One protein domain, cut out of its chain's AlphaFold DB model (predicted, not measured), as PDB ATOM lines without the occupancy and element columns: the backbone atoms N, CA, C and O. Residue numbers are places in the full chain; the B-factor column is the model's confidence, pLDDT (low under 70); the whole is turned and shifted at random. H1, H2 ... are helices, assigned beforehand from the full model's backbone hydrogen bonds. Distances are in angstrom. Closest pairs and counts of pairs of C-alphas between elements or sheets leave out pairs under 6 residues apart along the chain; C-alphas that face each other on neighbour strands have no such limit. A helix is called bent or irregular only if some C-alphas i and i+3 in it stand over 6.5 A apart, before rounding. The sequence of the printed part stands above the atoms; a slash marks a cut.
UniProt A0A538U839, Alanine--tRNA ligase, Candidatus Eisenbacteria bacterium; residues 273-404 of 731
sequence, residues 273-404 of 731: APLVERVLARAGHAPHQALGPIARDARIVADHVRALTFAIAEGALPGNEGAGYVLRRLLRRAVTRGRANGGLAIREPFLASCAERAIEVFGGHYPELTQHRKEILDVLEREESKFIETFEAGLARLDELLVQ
ATOM      1  N   ALA A 273     129.398 122.797  72.546       96.50
ATOM      2  CA  ALA A 273     129.626 121.518  71.877       96.50
ATOM      3  C   ALA A 273     130.302 120.488  72.804       96.50
ATOM      4  O   ALA A 273     129.779 119.377  72.919       96.50
ATOM      5  N   PRO A 274     131.345 120.841  73.591       97.38
ATOM      6  CA  PRO A 274     131.945 119.902  74.539       97.38
ATOM      7  C   PRO A 274     130.987 119.408  75.632       97.38
ATOM      8  O   PRO A 274     131.171 118.304  76.150       97.38
ATOM      9  N   LEU A 275     129.998 120.222  76.019       98.19
ATOM     10  CA  LEU A 275     128.987 119.868  77.017       98.19
ATOM     11  C   LEU A 275     127.926 118.950  76.408       98.19
ATOM     12  O   LEU A 275     127.612 117.910  76.982       98.19
ATOM     13  N   VAL A 276     127.419 119.300  75.223       97.81
ATOM     14  CA  VAL A 276     126.440 118.497  74.475       97.81
ATOM     15  C   VAL A 276     127.009 117.111  74.170       97.81
ATOM     16  O   VAL A 276     126.345 116.105  74.415       97.81
ATOM     17  N   GLU A 277     128.265 117.032  73.726       97.38
ATOM     18  CA  GLU A 277     128.970 115.767  73.494       97.38
ATOM     19  C   GLU A 277     129.048 114.902  74.756       97.38
ATOM     20  O   GLU A 277     128.844 113.687  74.687       97.38
ATOM     21  N   ARG A 278     129.297 115.507  75.926       97.94
ATOM     22  CA  ARG A 278     129.324 114.779  77.201       97.94
ATOM     23  C   ARG A 278     127.957 114.194  77.545       97.94
ATOM     24  O   ARG A 278     127.900 113.050  77.994       97.94
ATOM     25  N   VAL A 279     126.881 114.945  77.321       98.00
ATOM     26  CA  VAL A 279     125.511 114.466  77.553       98.00
ATOM     27  C   VAL A 279     125.184 113.296  76.625       98.00
ATOM     28  O   VAL A 279     124.744 112.245  77.091       98.00
ATOM     29  N   LEU A 280     125.467 113.436  75.327       97.50
ATOM     30  CA  LEU A 280     125.252 112.375  74.339       97.50
ATOM     31  C   LEU A 280     126.047 111.109  74.680       97.50
ATOM     32  O   LEU A 280     125.507 110.006  74.616       97.50
ATOM     33  N   ALA A 281     127.295 111.260  75.130       96.31
ATOM     34  CA  ALA A 281     128.121 110.138  75.564       96.31
ATOM     35  C   ALA A 281     127.525 109.400  76.777       96.31
ATOM     36  O   ALA A 281     127.574 108.172  76.819       96.31
ATOM     37  N   ARG A 282     126.921 110.113  77.742       96.38
ATOM     38  CA  ARG A 282     126.203 109.487  78.875       96.38
ATOM     39  C   ARG A 282     124.930 108.758  78.438       96.38
ATOM     40  O   ARG A 282     124.556 107.784  79.081       96.38
ATOM     41  N   ALA A 283     124.312 109.187  77.340       94.81
ATOM     42  CA  ALA A 283     123.182 108.506  76.709       94.81
ATOM     43  C   ALA A 283     123.588 107.350  75.774       94.81
ATOM     44  O   ALA A 283     122.731 106.613  75.295       94.81
ATOM     45  N   GLY A 284     124.883 107.172  75.491       94.44
ATOM     46  CA  GLY A 284     125.352 106.190  74.509       94.44
ATOM     47  C   GLY A 284     125.043 106.571  73.054       94.44
ATOM     48  O   GLY A 284     125.040 105.701  72.184       94.44
ATOM     49  N   HIS A 285     124.795 107.854  72.777       93.12
ATOM     50  CA  HIS A 285     124.571 108.378  71.431       93.12
ATOM     51  C   HIS A 285     125.851 108.971  70.839       93.12
ATOM     52  O   HIS A 285     126.577 109.725  71.485       93.12
ATOM     53  N   ALA A 286     126.108 108.677  69.567       90.12
ATOM     54  CA  ALA A 286     127.120 109.371  68.785       90.12
ATOM     55  C   ALA A 286     126.589 110.737  68.294       90.12
ATOM     56  O   ALA A 286     125.390 110.858  68.034       90.12
ATOM     57  N   PRO A 287     127.452 111.750  68.064       86.00
ATOM     58  CA  PRO A 287     127.017 113.086  67.635       86.00
ATOM     59  C   PRO A 287     126.119 113.108  66.390       86.00
ATOM     60  O   PRO A 287     125.154 113.858  66.337       86.00
ATOM     61  N   HIS A 288     126.366 112.234  65.408       83.12
ATOM     62  CA  HIS A 288     125.542 112.146  64.193       83.12
ATOM     63  C   HIS A 288     124.113 111.620  64.441       83.12
ATOM     64  O   HIS A 288     123.262 111.732  63.564       83.12
ATOM     65  N   GLN A 289     123.849 111.032  65.612       82.19
ATOM     66  CA  GLN A 289     122.525 110.569  66.037       82.19
ATOM     67  C   GLN A 289     121.746 111.659  66.788       82.19
ATOM     68  O   GLN A 289     120.565 111.470  67.075       82.19
ATOM     69  N   ALA A 290     122.379 112.794  67.104       87.06
ATOM     70  CA  ALA A 290     121.741 113.918  67.773       87.06
ATOM     71  C   ALA A 290     120.815 114.662  66.801       87.06
ATOM     72  O   ALA A 290     121.162 115.694  66.231       87.06
ATOM     73  N   LEU A 291     119.613 114.120  66.617       86.56
ATOM     74  CA  LEU A 291     118.553 114.687  65.788       86.56
ATOM     75  C   LEU A 291     117.243 114.744  66.580       86.56
ATOM     76  O   LEU A 291     117.019 113.948  67.493       86.56
ATOM     77  N   GLY A 292     116.368 115.688  66.224       88.00
ATOM     78  CA  GLY A 292     115.040 115.816  66.828       88.00
ATOM     79  C   GLY A 292     115.091 115.902  68.367       88.00
ATOM     80  O   GLY A 292     115.871 116.704  68.893       88.00
ATOM     81  N   PRO A 293     114.299 115.088  69.096       88.56
ATOM     82  CA  PRO A 293     114.275 115.093  70.560       88.56
ATOM     83  C   PRO A 293     115.639 114.859  71.223       88.56
ATOM     84  O   PRO A 293     115.934 115.518  72.214       88.56
ATOM     85  N   ILE A 294     116.503 114.002  70.656       92.81
ATOM     86  CA  ILE A 294     117.836 113.711  71.219       92.81
ATOM     87  C   ILE A 294     118.693 114.982  71.247       92.81
ATOM     88  O   ILE A 294     119.299 115.300  72.269       92.81
ATOM     89  N   ALA A 295     118.722 115.734  70.140       92.31
ATOM     90  CA  ALA A 295     119.470 116.990  70.067       92.31
ATOM     91  C   ALA A 295     118.910 118.037  71.029       92.31
ATOM     92  O   ALA A 295     119.667 118.662  71.768       92.31
ATOM     93  N   ARG A 296     117.584 118.221  71.029       92.56
ATOM     94  CA  ARG A 296     116.897 119.169  71.913       92.56
ATOM     95  C   ARG A 296     117.218 118.878  73.379       92.56
ATOM     96  O   ARG A 296     117.666 119.771  74.092       92.56
ATOM     97  N   ASP A 297     117.027 117.636  73.814       94.25
ATOM     98  CA  ASP A 297     117.199 117.252  75.213       94.25
ATOM     99  C   ASP A 297     118.677 117.339  75.631       94.25
ATOM    100  O   ASP A 297     118.967 117.822  76.726       94.25
ATOM    101  N   ALA A 298     119.624 116.996  74.746       96.75
ATOM    102  CA  ALA A 298     121.055 117.179  75.007       96.75
ATOM    103  C   ALA A 298     121.433 118.650  75.230       96.75
ATOM    104  O   ALA A 298     122.211 118.957  76.133       96.75
ATOM    105  N   ARG A 299     120.857 119.562  74.437       96.38
ATOM    106  CA  ARG A 299     121.070 121.013  74.558       96.38
ATOM    107  C   ARG A 299     120.507 121.565  75.864       96.38
ATOM    108  O   ARG A 299     121.211 122.292  76.556       96.38
ATOM    109  N   ILE A 300     119.281 121.172  76.226       95.94
ATOM    110  CA  ILE A 300     118.641 121.581  77.489       95.94
ATOM    111  C   ILE A 300     119.472 121.120  78.688       95.94
ATOM    112  O   ILE A 300     119.753 121.901  79.595       95.94
ATOM    113  N   VAL A 301     119.905 119.858  78.686       97.81
ATOM    114  CA  VAL A 301     120.749 119.320  79.755       97.81
ATOM    115  C   VAL A 301     122.081 120.068  79.840       97.81
ATOM    116  O   VAL A 301     122.485 120.454  80.937       97.81
ATOM    117  N   ALA A 302     122.761 120.278  78.710       98.19
ATOM    118  CA  ALA A 302     124.050 120.965  78.671       98.19
ATOM    119  C   ALA A 302     123.961 122.394  79.234       98.19
ATOM    120  O   ALA A 302     124.790 122.780  80.060       98.19
ATOM    121  N   ASP A 303     122.931 123.145  78.839       98.12
ATOM    122  CA  ASP A 303     122.635 124.482  79.359       98.12
ATOM    123  C   ASP A 303     122.385 124.484  80.868       98.12
ATOM    124  O   ASP A 303     123.079 125.163  81.627       98.12
ATOM    125  N   HIS A 304     121.433 123.680  81.331       97.88
ATOM    126  CA  HIS A 304     121.034 123.714  82.733       97.88
ATOM    127  C   HIS A 304     122.143 123.218  83.659       97.88
ATOM    128  O   HIS A 304     122.335 123.775  84.739       97.88
ATOM    129  N   VAL A 305     122.917 122.208  83.248       98.31
ATOM    130  CA  VAL A 305     124.071 121.749  84.031       98.31
ATOM    131  C   VAL A 305     125.160 122.817  84.089       98.31
ATOM    132  O   VAL A 305     125.743 123.009  85.159       98.31
ATOM    133  N   ARG A 306     125.407 123.560  82.999       98.19
ATOM    134  CA  ARG A 306     126.311 124.724  83.022       98.19
ATOM    135  C   ARG A 306     125.814 125.758  84.036       98.19
ATOM    136  O   ARG A 306     126.573 126.123  84.930       98.19
ATOM    137  N   ALA A 307     124.542 126.152  83.972       97.75
ATOM    138  CA  ALA A 307     123.953 127.120  84.901       97.75
ATOM    139  C   ALA A 307     124.078 126.688  86.374       97.75
ATOM    140  O   ALA A 307     124.505 127.470  87.225       97.75
ATOM    141  N   LEU A 308     123.760 125.424  86.676       98.12
ATOM    142  CA  LEU A 308     123.873 124.857  88.023       98.12
ATOM    143  C   LEU A 308     125.316 124.832  88.524       98.12
ATOM    144  O   LEU A 308     125.565 125.184  89.674       98.12
ATOM    145  N   THR A 309     126.257 124.443  87.663       98.25
ATOM    146  CA  THR A 309     127.690 124.369  87.987       98.25
ATOM    147  C   THR A 309     128.209 125.725  88.455       98.25
ATOM    148  O   THR A 309     128.821 125.819  89.518       98.25
ATOM    149  N   PHE A 310     127.903 126.789  87.709       97.50
ATOM    150  CA  PHE A 310     128.299 128.149  88.075       97.50
ATOM    151  C   PHE A 310     127.584 128.661  89.331       97.50
ATOM    152  O   PHE A 310     128.220 129.270  90.189       97.50
ATOM    153  N   ALA A 311     126.284 128.400  89.475       95.06
ATOM    154  CA  ALA A 311     125.534 128.849  90.645       95.06
ATOM    155  C   ALA A 311     126.025 128.187  91.947       95.06
ATOM    156  O   ALA A 311     126.209 128.873  92.956       95.06
ATOM    157  N   ILE A 312     126.291 126.875  91.918       93.19
ATOM    158  CA  ILE A 312     126.791 126.127  93.080       93.19
ATOM    159  C   ILE A 312     128.216 126.560  93.432       93.19
ATOM    160  O   ILE A 312     128.509 126.734  94.612       93.19
ATOM    161  N   ALA A 313     129.072 126.826  92.440       92.81
ATOM    162  CA  ALA A 313     130.423 127.338  92.681       92.81
ATOM    163  C   ALA A 313     130.444 128.670  93.452       92.81
ATOM    164  O   ALA A 313     131.400 128.963  94.160       92.81
ATOM    165  N   GLU A 314     129.379 129.470  93.351       87.88
ATOM    166  CA  GLU A 314     129.216 130.723  94.101       87.88
ATOM    167  C   GLU A 314     128.360 130.568  95.376       87.88
ATOM    168  O   GLU A 314     127.954 131.544  96.024       87.88
ATOM    169  N   GLY A 315     128.088 129.322  95.770       82.25
ATOM    170  CA  GLY A 315     127.375 128.947  96.985       82.25
ATOM    171  C   GLY A 315     125.858 129.138  96.926       82.25
ATOM    172  O   GLY A 315     125.219 129.188  97.980       82.25
ATOM    173  N   ALA A 316     125.263 129.274  95.736       84.94
ATOM    174  CA  ALA A 316     123.816 129.199  95.565       84.94
ATOM    175  C   ALA A 316     123.399 127.729  95.379       84.94
ATOM    176  O   ALA A 316     123.821 127.062  94.439       84.94
ATOM    177  N   LEU A 317     122.567 127.217  96.289       84.12
ATOM    178  CA  LEU A 317     122.195 125.799  96.336       84.12
ATOM    179  C   LEU A 317     120.726 125.581  95.937       84.12
ATOM    180  O   LEU A 317     119.882 126.418  96.272       84.12
ATOM    181  N   PRO A 318     120.384 124.449  95.289       86.88
ATOM    182  CA  PRO A 318     118.996 124.040  95.082       86.88
ATOM    183  C   PRO A 318     118.189 124.010  96.394       86.88
ATOM    184  O   PRO A 318     118.609 123.443  97.399       86.88
ATOM    185  N   GLY A 319     116.995 124.604  96.386       81.50
ATOM    186  CA  GLY A 319     116.198 124.899  97.582       81.50
ATOM    187  C   GLY A 319     114.698 125.002  97.293       81.50
ATOM    188  O   GLY A 319     114.263 124.801  96.163       81.50
ATOM    189  N   ASN A 320     113.887 125.254  98.326       71.56
ATOM    190  CA  ASN A 320     112.424 125.371  98.191       71.56
ATOM    191  C   ASN A 320     111.960 126.787  97.806       71.56
ATOM    192  O   ASN A 320     110.830 126.945  97.358       71.56
ATOM    193  N   GLU A 321     112.795 127.807  98.013       70.56
ATOM    194  CA  GLU A 321     112.411 129.218  97.904       70.56
ATOM    195  C   GLU A 321     113.500 130.045  97.204       70.56
ATOM    196  O   GLU A 321     114.654 129.616  97.096       70.56
ATOM    197  N   GLY A 322     113.126 131.237  96.730       78.75
ATOM    198  CA  GLY A 322     114.040 132.222  96.145       78.75
ATOM    199  C   GLY A 322     114.902 131.667  95.006       78.75
ATOM    200  O   GLY A 322     114.429 130.907  94.161       78.75
ATOM    201  N   ALA A 323     116.187 132.030  94.999       84.12
ATOM    202  CA  ALA A 323     117.158 131.527  94.027       84.12
ATOM    203  C   ALA A 323     117.287 129.993  94.076       84.12
ATOM    204  O   ALA A 323     117.411 129.345  93.038       84.12
ATOM    205  N   GLY A 324     117.176 129.388  95.263       86.00
ATOM    206  CA  GLY A 324     117.263 127.938  95.411       86.00
ATOM    207  C   GLY A 324     116.128 127.197  94.704       86.00
ATOM    208  O   GLY A 324     116.375 126.155  94.094       86.00
ATOM    209  N   TYR A 325     114.907 127.741  94.720       83.31
ATOM    210  CA  TYR A 325     113.776 127.181  93.970       83.31
ATOM    211  C   TYR A 325     114.069 127.110  92.469       83.31
ATOM    212  O   TYR A 325     113.837 126.086  91.827       83.31
ATOM    213  N   VAL A 326     114.646 128.180  91.921       89.12
ATOM    214  CA  VAL A 326     115.019 128.258  90.507       89.12
ATOM    215  C   VAL A 326     116.080 127.217  90.157       89.12
ATOM    216  O   VAL A 326     115.902 126.470  89.198       89.12
ATOM    217  N   LEU A 327     117.152 127.114  90.948       92.88
ATOM    218  CA  LEU A 327     118.201 126.119  90.707       92.88
ATOM    219  C   LEU A 327     117.642 124.701  90.789       92.88
ATOM    220  O   LEU A 327     117.921 123.865  89.936       92.88
ATOM    221  N   ARG A 328     116.763 124.428  91.754       89.94
ATOM    222  CA  ARG A 328     116.070 123.143  91.800       89.94
ATOM    223  C   ARG A 328     115.237 122.888  90.543       89.94
ATOM    224  O   ARG A 328     115.226 121.759  90.058       89.94
ATOM    225  N   ARG A 329     114.534 123.897  90.024       88.19
ATOM    226  CA  ARG A 329     113.742 123.779  88.792       88.19
ATOM    227  C   ARG A 329     114.627 123.412  87.595       88.19
ATOM    228  O   ARG A 329     114.292 122.464  86.890       88.19
ATOM    229  N   LEU A 330     115.771 124.082  87.420       94.00
ATOM    230  CA  LEU A 330     116.747 123.755  86.367       94.00
ATOM    231  C   LEU A 330     117.287 122.327  86.512       94.00
ATOM    232  O   LEU A 330     117.311 121.578  85.537       94.00
ATOM    233  N   LEU A 331     117.645 121.923  87.735       95.06
ATOM    234  CA  LEU A 331     118.121 120.569  88.037       95.06
ATOM    235  C   LEU A 331     117.083 119.515  87.661       95.06
ATOM    236  O   LEU A 331     117.386 118.580  86.924       95.06
ATOM    237  N   ARG A 332     115.838 119.685  88.115       90.50
ATOM    238  CA  ARG A 332     114.752 118.742  87.821       90.50
ATOM    239  C   ARG A 332     114.440 118.685  86.329       90.50
ATOM    240  O   ARG A 332     114.222 117.588  85.817       90.50
ATOM    241  N   ARG A 333     114.468 119.818  85.617       90.44
ATOM    242  CA  ARG A 333     114.301 119.854  84.154       90.44
ATOM    243  C   ARG A 333     115.421 119.103  83.437       90.44
ATOM    244  O   ARG A 333     115.120 118.292  82.566       90.44
ATOM    245  N   ALA A 334     116.677 119.294  83.846       94.62
ATOM    246  CA  ALA A 334     117.820 118.573  83.288       94.62
ATOM    247  C   ALA A 334     117.695 117.053  83.493       94.62
ATOM    248  O   ALA A 334     117.774 116.303  82.523       94.62
ATOM    249  N   VAL A 335     117.421 116.592  84.723       92.81
ATOM    250  CA  VAL A 335     117.225 115.156  85.008       92.81
ATOM    251  C   VAL A 335     116.084 114.593  84.167       92.81
ATOM    252  O   VAL A 335     116.229 113.558  83.522       92.81
ATOM    253  N   THR A 336     114.958 115.298  84.124       87.62
ATOM    254  CA  THR A 336     113.764 114.842  83.412       87.62
ATOM    255  C   THR A 336     114.009 114.709  81.906       87.62
ATOM    256  O   THR A 336     113.660 113.687  81.319       87.62
ATOM    257  N   ARG A 337     114.663 115.698  81.280       89.94
ATOM    258  CA  ARG A 337     115.019 115.669  79.850       89.94
ATOM    259  C   ARG A 337     116.079 114.608  79.545       89.94
ATOM    260  O   ARG A 337     115.952 113.891  78.559       89.94
ATOM    261  N   GLY A 338     117.062 114.427  80.428       92.38
ATOM    262  CA  GLY A 338     118.048 113.345  80.326       92.38
ATOM    263  C   GLY A 338     117.434 111.944  80.393       92.38
ATOM    264  O   GLY A 338     117.878 111.037  79.693       92.38
ATOM    265  N   ARG A 339     116.383 111.764  81.198       89.44
ATOM    266  CA  ARG A 339     115.710 110.471  81.401       89.44
ATOM    267  C   ARG A 339     114.568 110.189  80.422       89.44
ATOM    268  O   ARG A 339     114.053 109.069  80.412       89.44
ATOM    269  N   ALA A 340     114.146 111.165  79.619       83.81
ATOM    270  CA  ALA A 340     113.007 111.018  78.718       83.81
ATOM    271  C   ALA A 340     113.225 109.867  77.715       83.81
ATOM    272  O   ALA A 340     114.191 109.865  76.952       83.81
ATOM    273  N   ASN A 341     112.302 108.896  77.692       78.62
ATOM    274  CA  ASN A 341     112.411 107.689  76.855       78.62
ATOM    275  C   ASN A 341     112.438 107.994  75.348       78.62
ATOM    276  O   ASN A 341     113.048 107.252  74.587       78.62
ATOM    277  N   GLY A 342     111.757 109.062  74.919       74.38
ATOM    278  CA  GLY A 342     111.740 109.515  73.524       74.38
ATOM    279  C   GLY A 342     112.929 110.400  73.133       74.38
ATOM    280  O   GLY A 342     112.973 110.859  71.995       74.38
ATOM    281  N   GLY A 343     113.846 110.662  74.071       82.62
ATOM    282  CA  GLY A 343     115.028 111.504  73.905       82.62
ATOM    283  C   GLY A 343     116.295 110.748  74.294       82.62
ATOM    284  O   GLY A 343     116.684 109.808  73.611       82.62
ATOM    285  N   LEU A 344     116.938 111.166  75.386       91.25
ATOM    286  CA  LEU A 344     118.251 110.661  75.811       91.25
ATOM    287  C   LEU A 344     118.216 109.328  76.579       91.25
ATOM    288  O   LEU A 344     119.226 108.632  76.619       91.25
ATOM    289  N   ALA A 345     117.087 108.977  77.205       91.06
ATOM    290  CA  ALA A 345     116.881 107.713  77.926       91.06
ATOM    291  C   ALA A 345     117.995 107.304  78.926       91.06
ATOM    292  O   ALA A 345     118.197 106.113  79.187       91.06
ATOM    293  N   ILE A 346     118.703 108.269  79.524       93.06
ATOM    294  CA  ILE A 346     119.770 108.015  80.500       93.06
ATOM    295  C   ILE A 346     119.140 107.431  81.770       93.06
ATOM    296  O   ILE A 346     118.163 107.968  82.277       93.06
ATOM    297  N   ARG A 347     119.665 106.318  82.297       88.19
ATOM    298  CA  ARG A 347     119.129 105.679  83.521       88.19
ATOM    299  C   ARG A 347     119.978 105.923  84.756       88.19
ATOM    300  O   ARG A 347     119.454 105.966  85.859       88.19
ATOM    301  N   GLU A 348     121.275 106.084  84.596       90.44
ATOM    302  CA  GLU A 348     122.171 106.340  85.722       90.44
ATOM    303  C   GLU A 348     122.231 107.838  86.042       90.44
ATOM    304  O   GLU A 348     121.995 108.645  85.139       90.44
ATOM    305  N   PRO A 349     122.595 108.229  87.277       93.88
ATOM    306  CA  PRO A 349     122.984 109.605  87.559       93.88
ATOM    307  C   PRO A 349     124.046 110.101  86.565       93.88
ATOM    308  O   PRO A 349     124.983 109.377  86.194       93.88
ATOM    309  N   PHE A 350     123.883 111.325  86.072       97.44
ATOM    310  CA  PHE A 350     124.734 111.867  85.011       97.44
ATOM    311  C   PHE A 350     125.068 113.351  85.168       97.44
ATOM    312  O   PHE A 350     125.996 113.814  84.492       97.44
ATOM    313  N   LEU A 351     124.388 114.096  86.049       98.25
ATOM    314  CA  LEU A 351     124.613 115.536  86.190       98.25
ATOM    315  C   LEU A 351     126.036 115.846  86.652       98.25
ATOM    316  O   LEU A 351     126.673 116.719  86.069       98.25
ATOM    317  N   ALA A 352     126.572 115.098  87.623       97.81
ATOM    318  CA  ALA A 352     127.947 115.279  88.099       97.81
ATOM    319  C   ALA A 352     128.975 115.086  86.967       97.81
ATOM    320  O   ALA A 352     129.863 115.914  86.777       97.81
ATOM    321  N   SER A 353     128.806 114.059  86.123       97.56
ATOM    322  CA  SER A 353     129.683 113.851  84.960       97.56
ATOM    323  C   SER A 353     129.578 114.976  83.924       97.56
ATOM    324  O   SER A 353     130.559 115.254  83.229       97.56
ATOM    325  N   CYS A 354     128.406 115.592  83.776       98.31
ATOM    326  CA  CYS A 354     128.211 116.719  82.867       98.31
ATOM    327  C   CYS A 354     128.806 118.014  83.443       98.31
ATOM    328  O   CYS A 354     129.449 118.766  82.714       98.31
ATOM    329  N   ALA A 355     128.668 118.233  84.752       98.56
ATOM    330  CA  ALA A 355     129.256 119.365  85.461       98.56
ATOM    331  C   ALA A 355     130.783 119.308  85.462       98.56
ATOM    332  O   ALA A 355     131.431 120.322  85.235       98.56
ATOM    333  N   GLU A 356     131.362 118.116  85.605       98.38
ATOM    334  CA  GLU A 356     132.799 117.894  85.443       98.38
ATOM    335  C   GLU A 356     133.304 118.437  84.099       98.38
ATOM    336  O   GLU A 356     134.284 119.176  84.038       98.38
ATOM    337  N   ARG A 357     132.571 118.172  83.011       98.19
ATOM    338  CA  ARG A 357     132.931 118.709  81.697       98.19
ATOM    339  C   ARG A 357     132.810 120.232  81.631       98.19
ATOM    340  O   ARG A 357     133.641 120.868  80.992       98.19
ATOM    341  N   ALA A 358     131.817 120.825  82.293       98.00
ATOM    342  CA  ALA A 358     131.733 122.278  82.411       98.00
ATOM    343  C   ALA A 358     132.932 122.852  83.189       98.00
ATOM    344  O   ALA A 358     133.538 123.825  82.748       98.00
ATOM    345  N   ILE A 359     133.354 122.216  84.283       98.38
ATOM    346  CA  ILE A 359     134.540 122.631  85.046       98.38
ATOM    347  C   ILE A 359     135.803 122.554  84.176       98.38
ATOM    348  O   ILE A 359     136.600 123.487  84.186       98.38
ATOM    349  N   GLU A 360     135.971 121.504  83.370       96.88
ATOM    350  CA  GLU A 360     137.093 121.385  82.426       96.88
ATOM    351  C   GLU A 360     137.120 122.518  81.384       96.88
ATOM    352  O   GLU A 360     138.187 123.052  81.081       96.88
ATOM    353  N   VAL A 361     135.959 122.888  80.829       95.31
ATOM    354  CA  VAL A 361     135.844 123.913  79.775       95.31
ATOM    355  C   VAL A 361     136.050 125.325  80.332       95.31
ATOM    356  O   VAL A 361     136.721 126.146  79.707       95.31
ATOM    357  N   PHE A 362     135.493 125.618  81.508       95.88
ATOM    358  CA  PHE A 362     135.408 126.980  82.044       95.88
ATOM    359  C   PHE A 362     136.389 127.267  83.195       95.88
ATOM    360  O   PHE A 362     136.701 128.431  83.456       95.88
ATOM    361  N   GLY A 363     136.919 126.242  83.868       93.56
ATOM    362  CA  GLY A 363     137.711 126.373  85.099       93.56
ATOM    363  C   GLY A 363     139.045 127.108  84.943       93.56
ATOM    364  O   GLY A 363     139.579 127.616  85.926       93.56
ATOM    365  N   GLY A 364     139.563 127.222  83.715       89.00
ATOM    366  CA  GLY A 364     140.742 128.042  83.418       89.00
ATOM    367  C   GLY A 364     140.481 129.553  83.490       89.00
ATOM    368  O   GLY A 364     141.403 130.311  83.780       89.00
ATOM    369  N   HIS A 365     139.241 129.992  83.243       89.25
ATOM    370  CA  HIS A 365     138.838 131.400  83.340       89.25
ATOM    371  C   HIS A 365     138.105 131.718  84.649       89.25
ATOM    372  O   HIS A 365     138.214 132.836  85.146       89.25
ATOM    373  N   TYR A 366     137.413 130.727  85.214       93.31
ATOM    374  CA  TYR A 366     136.661 130.826  86.462       93.31
ATOM    375  C   TYR A 366     137.252 129.867  87.508       93.31
ATOM    376  O   TYR A 366     136.783 128.728  87.637       93.31
ATOM    377  N   PRO A 367     138.314 130.277  88.236       90.69
ATOM    378  CA  PRO A 367     139.011 129.421  89.195       90.69
ATOM    379  C   PRO A 367     138.102 128.856  90.285       90.69
ATOM    380  O   PRO A 367     138.355 127.752  90.770       90.69
ATOM    381  N   GLU A 368     137.038 129.575  90.643       89.38
ATOM    382  CA  GLU A 368     136.025 129.147  91.604       89.38
ATOM    383  C   GLU A 368     135.395 127.797  91.226       89.38
ATOM    384  O   GLU A 368     135.151 126.975  92.105       89.38
ATOM    385  N   LEU A 369     135.235 127.492  89.931       95.81
ATOM    386  CA  LEU A 369     134.727 126.192  89.478       95.81
ATOM    387  C   LEU A 369     135.671 125.048  89.865       95.81
ATOM    388  O   LEU A 369     135.232 123.972  90.266       95.81
ATOM    389  N   THR A 370     136.981 125.285  89.762       94.75
ATOM    390  CA  THR A 370     138.004 124.298  90.133       94.75
ATOM    391  C   THR A 370     138.131 124.191  91.651       94.75
ATOM    392  O   THR A 370     138.235 123.087  92.184       94.75
ATOM    393  N   GLN A 371     138.092 125.327  92.356       89.69
ATOM    394  CA  GLN A 371     138.180 125.390  93.819       89.69
ATOM    395  C   GLN A 371     137.002 124.677  94.493       89.69
ATOM    396  O   GLN A 371     137.204 123.929  95.448       89.69
ATOM    397  N   HIS A 372     135.792 124.848  93.956       90.88
ATOM    398  CA  HIS A 372     134.562 124.251  94.478       90.88
ATOM    399  C   HIS A 372     134.165 122.950  93.765       90.88
ATOM    400  O   HIS A 372     133.072 122.440  93.995       90.88
ATOM    401  N   ARG A 373     135.050 122.357  92.947       95.94
ATOM    402  CA  ARG A 373     134.755 121.158  92.137       95.94
ATOM    403  C   ARG A 373     134.082 120.049  92.936       95.94
ATOM    404  O   ARG A 373     133.025 119.577  92.543       95.94
ATOM    405  N   LYS A 374     134.670 119.654  94.069       90.81
ATOM    406  CA  LYS A 374     134.114 118.583  94.907       90.81
ATOM    407  C   LYS A 374     132.694 118.910  95.378       90.81
ATOM    408  O   LYS A 374     131.802 118.086  95.248       90.81
ATOM    409  N   GLU A 375     132.489 120.123  95.881       87.00
ATOM    410  CA  GLU A 375     131.187 120.582  96.366       87.00
ATOM    411  C   GLU A 375     130.127 120.565  95.255       87.00
ATOM    412  O   GLU A 375     129.024 120.068  95.471       87.00
ATOM    413  N   ILE A 376     130.473 121.047  94.057       96.00
ATOM    414  CA  ILE A 376     129.579 121.058  92.891       96.00
ATOM    415  C   ILE A 376     129.117 119.641  92.546       96.00
ATOM    416  O   ILE A 376     127.917 119.404  92.387       96.00
ATOM    417  N   LEU A 377     130.063 118.703  92.442       97.75
ATOM    418  CA  LEU A 377     129.774 117.314  92.083       97.75
ATOM    419  C   LEU A 377     128.920 116.628  93.157       97.75
ATOM    420  O   LEU A 377     127.876 116.071  92.821       97.75
ATOM    421  N   ASP A 378     129.302 116.756  94.433       88.94
ATOM    422  CA  ASP A 378     128.594 116.154  95.570       88.94
ATOM    423  C   ASP A 378     127.149 116.687  95.681       88.94
ATOM    424  O   ASP A 378     126.209 115.941  95.974       88.94
ATOM    425  N   VAL A 379     126.938 117.989  95.441       89.81
ATOM    426  CA  VAL A 379     125.598 118.597  95.457       89.81
ATOM    427  C   VAL A 379     124.740 118.060  94.316       89.81
ATOM    428  O   VAL A 379     123.600 117.665  94.564       89.81
ATOM    429  N   LEU A 380     125.259 118.038  93.087       96.81
ATOM    430  CA  LEU A 380     124.498 117.579  91.924       96.81
ATOM    431  C   LEU A 380     124.148 116.097  92.016       96.81
ATOM    432  O   LEU A 380     122.999 115.745  91.759       96.81
ATOM    433  N   GLU A 381     125.095 115.251  92.421       94.44
ATOM    434  CA  GLU A 381     124.868 113.814  92.569       94.44
ATOM    435  C   GLU A 381     123.779 113.532  93.610       94.44
ATOM    436  O   GLU A 381     122.835 112.785  93.338       94.44
ATOM    437  N   ARG A 382     123.840 114.183  94.778       88.31
ATOM    438  CA  ARG A 382     122.841 113.988  95.835       88.31
ATOM    439  C   ARG A 382     121.454 114.476  95.419       88.31
ATOM    440  O   ARG A 382     120.473 113.767  95.643       88.31
ATOM    441  N   GLU A 383     121.347 115.680  94.857       90.19
ATOM    442  CA  GLU A 383     120.050 116.234  94.448       90.19
ATOM    443  C   GLU A 383     119.428 115.433  93.293       90.19
ATOM    444  O   GLU A 383     118.219 115.196  93.304       90.19
ATOM    445  N   GLU A 384     120.239 114.967  92.335       94.44
ATOM    446  CA  GLU A 384     119.802 114.057  91.271       94.44
ATOM    447  C   GLU A 384     119.295 112.734  91.852       94.44
ATOM    448  O   GLU A 384     118.167 112.335  91.566       94.44
ATOM    449  N   SER A 385     120.081 112.092  92.721       89.69
ATOM    450  CA  SER A 385     119.739 110.798  93.327       89.69
ATOM    451  C   SER A 385     118.432 110.874  94.114       89.69
ATOM    452  O   SER A 385     117.523 110.073  93.906       89.69
ATOM    453  N   LYS A 386     118.291 111.913  94.944       85.38
ATOM    454  CA  LYS A 386     117.077 112.162  95.724       85.38
ATOM    455  C   LYS A 386     115.859 112.408  94.837       85.38
ATOM    456  O   LYS A 386     114.754 111.992  95.172       85.38
ATOM    457  N   PHE A 387     116.029 113.114  93.720       86.44
ATOM    458  CA  PHE A 387     114.918 113.365  92.809       86.44
ATOM    459  C   PHE A 387     114.500 112.092  92.068       86.44
ATOM    460  O   PHE A 387     113.301 111.837  91.960       86.44
ATOM    461  N   ILE A 388     115.465 111.274  91.627       86.25
ATOM    462  CA  ILE A 388     115.225 110.008  90.919       86.25
ATOM    463  C   ILE A 388     114.294 109.082  91.712       86.25
ATOM    464  O   ILE A 388     113.359 108.542  91.123       86.25
ATOM    465  N   GLU A 389     114.491 108.962  93.030       79.50
ATOM    466  CA  GLU A 389     113.654 108.131  93.914       79.50
ATOM    467  C   GLU A 389     112.156 108.466  93.808       79.50
ATOM    468  O   GLU A 389     111.307 107.576  93.816       79.50
ATOM    469  N   THR A 390     111.821 109.752  93.673       75.38
ATOM    470  CA  THR A 390     110.432 110.229  93.536       75.38
ATOM    471  C   THR A 390     109.967 110.354  92.083       75.38
ATOM    472  O   THR A 390     108.771 110.280  91.795       75.38
ATOM    473  N   PHE A 391     110.911 110.535  91.157       76.12
ATOM    474  CA  PHE A 391     110.652 110.868  89.760       76.12
ATOM    475  C   PHE A 391     110.002 109.721  88.992       76.12
ATOM    476  O   PHE A 391     109.071 109.962  88.230       76.12
ATOM    477  N   GLU A 392     110.458 108.480  89.179       75.81
ATOM    478  CA  GLU A 392     109.936 107.342  88.407       75.81
ATOM    479  C   GLU A 392     108.451 107.095  88.691       75.81
ATOM    480  O   GLU A 392     107.668 106.886  87.761       75.81
ATOM    481  N   ALA A 393     108.044 107.225  89.957       76.94
ATOM    482  CA  ALA A 393     106.640 107.168  90.349       76.94
ATOM    483  C   ALA A 393     105.832 108.339  89.761       76.94
ATOM    484  O   ALA A 393     104.723 108.138  89.265       76.94
ATOM    485  N   GLY A 394     106.400 109.552  89.764       79.44
ATOM    486  CA  GLY A 394     105.766 110.739  89.187       79.44
ATOM    487  C   GLY A 394     105.581 110.658  87.671       79.44
ATOM    488  O   GLY A 394     104.512 110.995  87.170       79.44
ATOM    489  N   LEU A 395     106.586 110.165  86.940       75.88
ATOM    490  CA  LEU A 395     106.529 110.021  85.485       75.88
ATOM    491  C   LEU A 395     105.504 108.960  85.072       75.88
ATOM    492  O   LEU A 395     104.704 109.214  84.176       75.88
ATOM    493  N   ALA A 396     105.478 107.814  85.759       78.56
ATOM    494  CA  ALA A 396     104.462 106.789  85.532       78.56
ATOM    495  C   ALA A 396     103.049 107.346  85.773       78.56
ATOM    496  O   ALA A 396     102.150 107.143  84.959       78.56
ATOM    497  N   ARG A 397     102.871 108.125  86.848       82.25
ATOM    498  CA  ARG A 397     101.594 108.779  87.148       82.25
ATOM    499  C   ARG A 397     101.203 109.812  86.091       82.25
ATOM    500  O   ARG A 397     100.041 109.869  85.698       82.25
ATOM    501  N   LEU A 398     102.150 110.622  85.625       80.19
ATOM    502  CA  LEU A 398     101.919 111.576  84.544       80.19
ATOM    503  C   LEU A 398     101.512 110.850  83.255       80.19
ATOM    504  O   LEU A 398     100.557 111.257  82.602       80.19
ATOM    505  N   ASP A 399     102.176 109.744  82.918       78.75
ATOM    506  CA  ASP A 399     101.826 108.926  81.757       78.75
ATOM    507  C   ASP A 399     100.395 108.384  81.837       78.75
ATOM    508  O   ASP A 399      99.663 108.489  80.854       78.75
ATOM    509  N   GLU A 400      99.960 107.888  82.999       82.75
ATOM    510  CA  GLU A 400      98.572 107.460  83.229       82.75
ATOM    511  C   GLU A 400      97.562 108.593  83.001       82.75
ATOM    512  O   GLU A 400      96.522 108.392  82.368       82.75
ATOM    513  N   LEU A 401      97.867 109.787  83.516       82.19
ATOM    514  CA  LEU A 401      96.983 110.949  83.444       82.19
ATOM    515  C   LEU A 401      96.879 111.509  82.017       82.19
ATOM    516  O   LEU A 401      95.809 111.942  81.591       82.19
ATOM    517  N   LEU A 402      97.963 111.448  81.239       77.75
ATOM    518  CA  LEU A 402      98.005 111.964  79.868       77.75
ATOM    519  C   LEU A 402      97.300 111.062  78.837       77.75
ATOM    520  O   LEU A 402      97.048 111.509  77.719       77.75
ATOM    521  N   VAL A 403      96.934 109.823  79.188       71.81
ATOM    522  CA  VAL A 403      96.156 108.918  78.312       71.81
ATOM    523  C   VAL A 403      94.667 109.305  78.256       71.81
ATOM    524  O   VAL A 403      93.964 108.913  77.327       71.81
ATOM    525  N   GLN A 404      94.172 110.117  79.199       61.56
ATOM    526  CA  GLN A 404      92.734 110.380  79.367       61.56
ATOM    527  C   GLN A 404      92.130 111.456  78.447       61.56
ATOM    528  O   GLN A 404      90.944 111.750  78.555       61.56
TER     529      GLN A 404
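AT A GLANCE: This is residues 273 to 404 of the 731 residues of the protein "Alanine--tRNA ligase" of Candidatus Eisenbacteria bacterium (UniProt A0A538U839). Three helices, H1, H4 and H6a, lie side by side in one layer with H4 between the other two, and H2 packs across them on one side. H2 forms a hairpin with H3, which crosses H6a, while little H5 makes the turn between H4 and H6a; beyond a bend, H6 runs on as H6b, and residues 396 to 404 stick out from the body as an arm. The printed part has 132 residues with six named helices, H1 to H6 in order, and no named strand; its class is all helix. It is compact, with a radius of gyration of the C-alphas of 14.7 A, and flat, spanning 50 by 39 by 20 A.

HOW THE PARTS SIT: Begin with H6, residues 373 to 402, assigned as one helix by its hydrogen bonds but bent: C-alphas 389 and 392 are 6.7 A apart. Its arms H6a, residues 373 to 389, and H6b, residues 392 to 402, stand at a steep tilt of 51 degrees. H6a touches H4, residues 351 to 362, at a shallow tilt of 28 degrees, opposite ways; their closest C-alphas, of Leu 377 and Ala 352, are 4.8 A apart. On from there, H4 touches H1, residues 273 to 283, at a shallow tilt of 19 degrees, opposite ways, closest at the C-alphas of Cys 354 and Arg 278, 6.1 A. The hub is H2, residues 293 to 313, which touches five helices. With residues 302 to 309 alone it touches H4, about perpendicular but only just, at 71 degrees; the closest C-alphas, of Thr 309 and Ala 355, are 5.8 A apart. H2 and H3, residues 322 to 339, form a helical hairpin at a shallow tilt of 34 degrees, only just short of steep; the C-alphas of Val 301 and Ala 334 come closest, at 4.6 A. H5, residues 367 to 371, touches H2, with the C-alphas of Leu 369 and Ala 313 closest at 5.5 A. H6b touches no helix. In H1, H2, H5, H6a and H6b every O i to N i+4 pair is within hydrogen-bond range; in H3 13 of 14 are, in H4 7 of 8.

IN THESE COORDINATES: Find C-alpha 373 at (134.755, 121.158, 92.137); from there H6a runs 24.9 A to C-alpha 389. H2 starts at C-alpha 293, (114.275, 115.093, 70.560), and covers 30.0 A; H3 covers 26.3 A. H6b ends at C-alpha 402, (98.005, 111.964, 79.868).

THE WHOLE: Look at Gly 364 and Gln 404 for the two C-alphas farthest apart, 51.3 A. The printed part has no cut, and the link from H3 to H4, 11 residues, is long. Mean pLDDT of the printed part is 90.0; residue 404 alone is under 70.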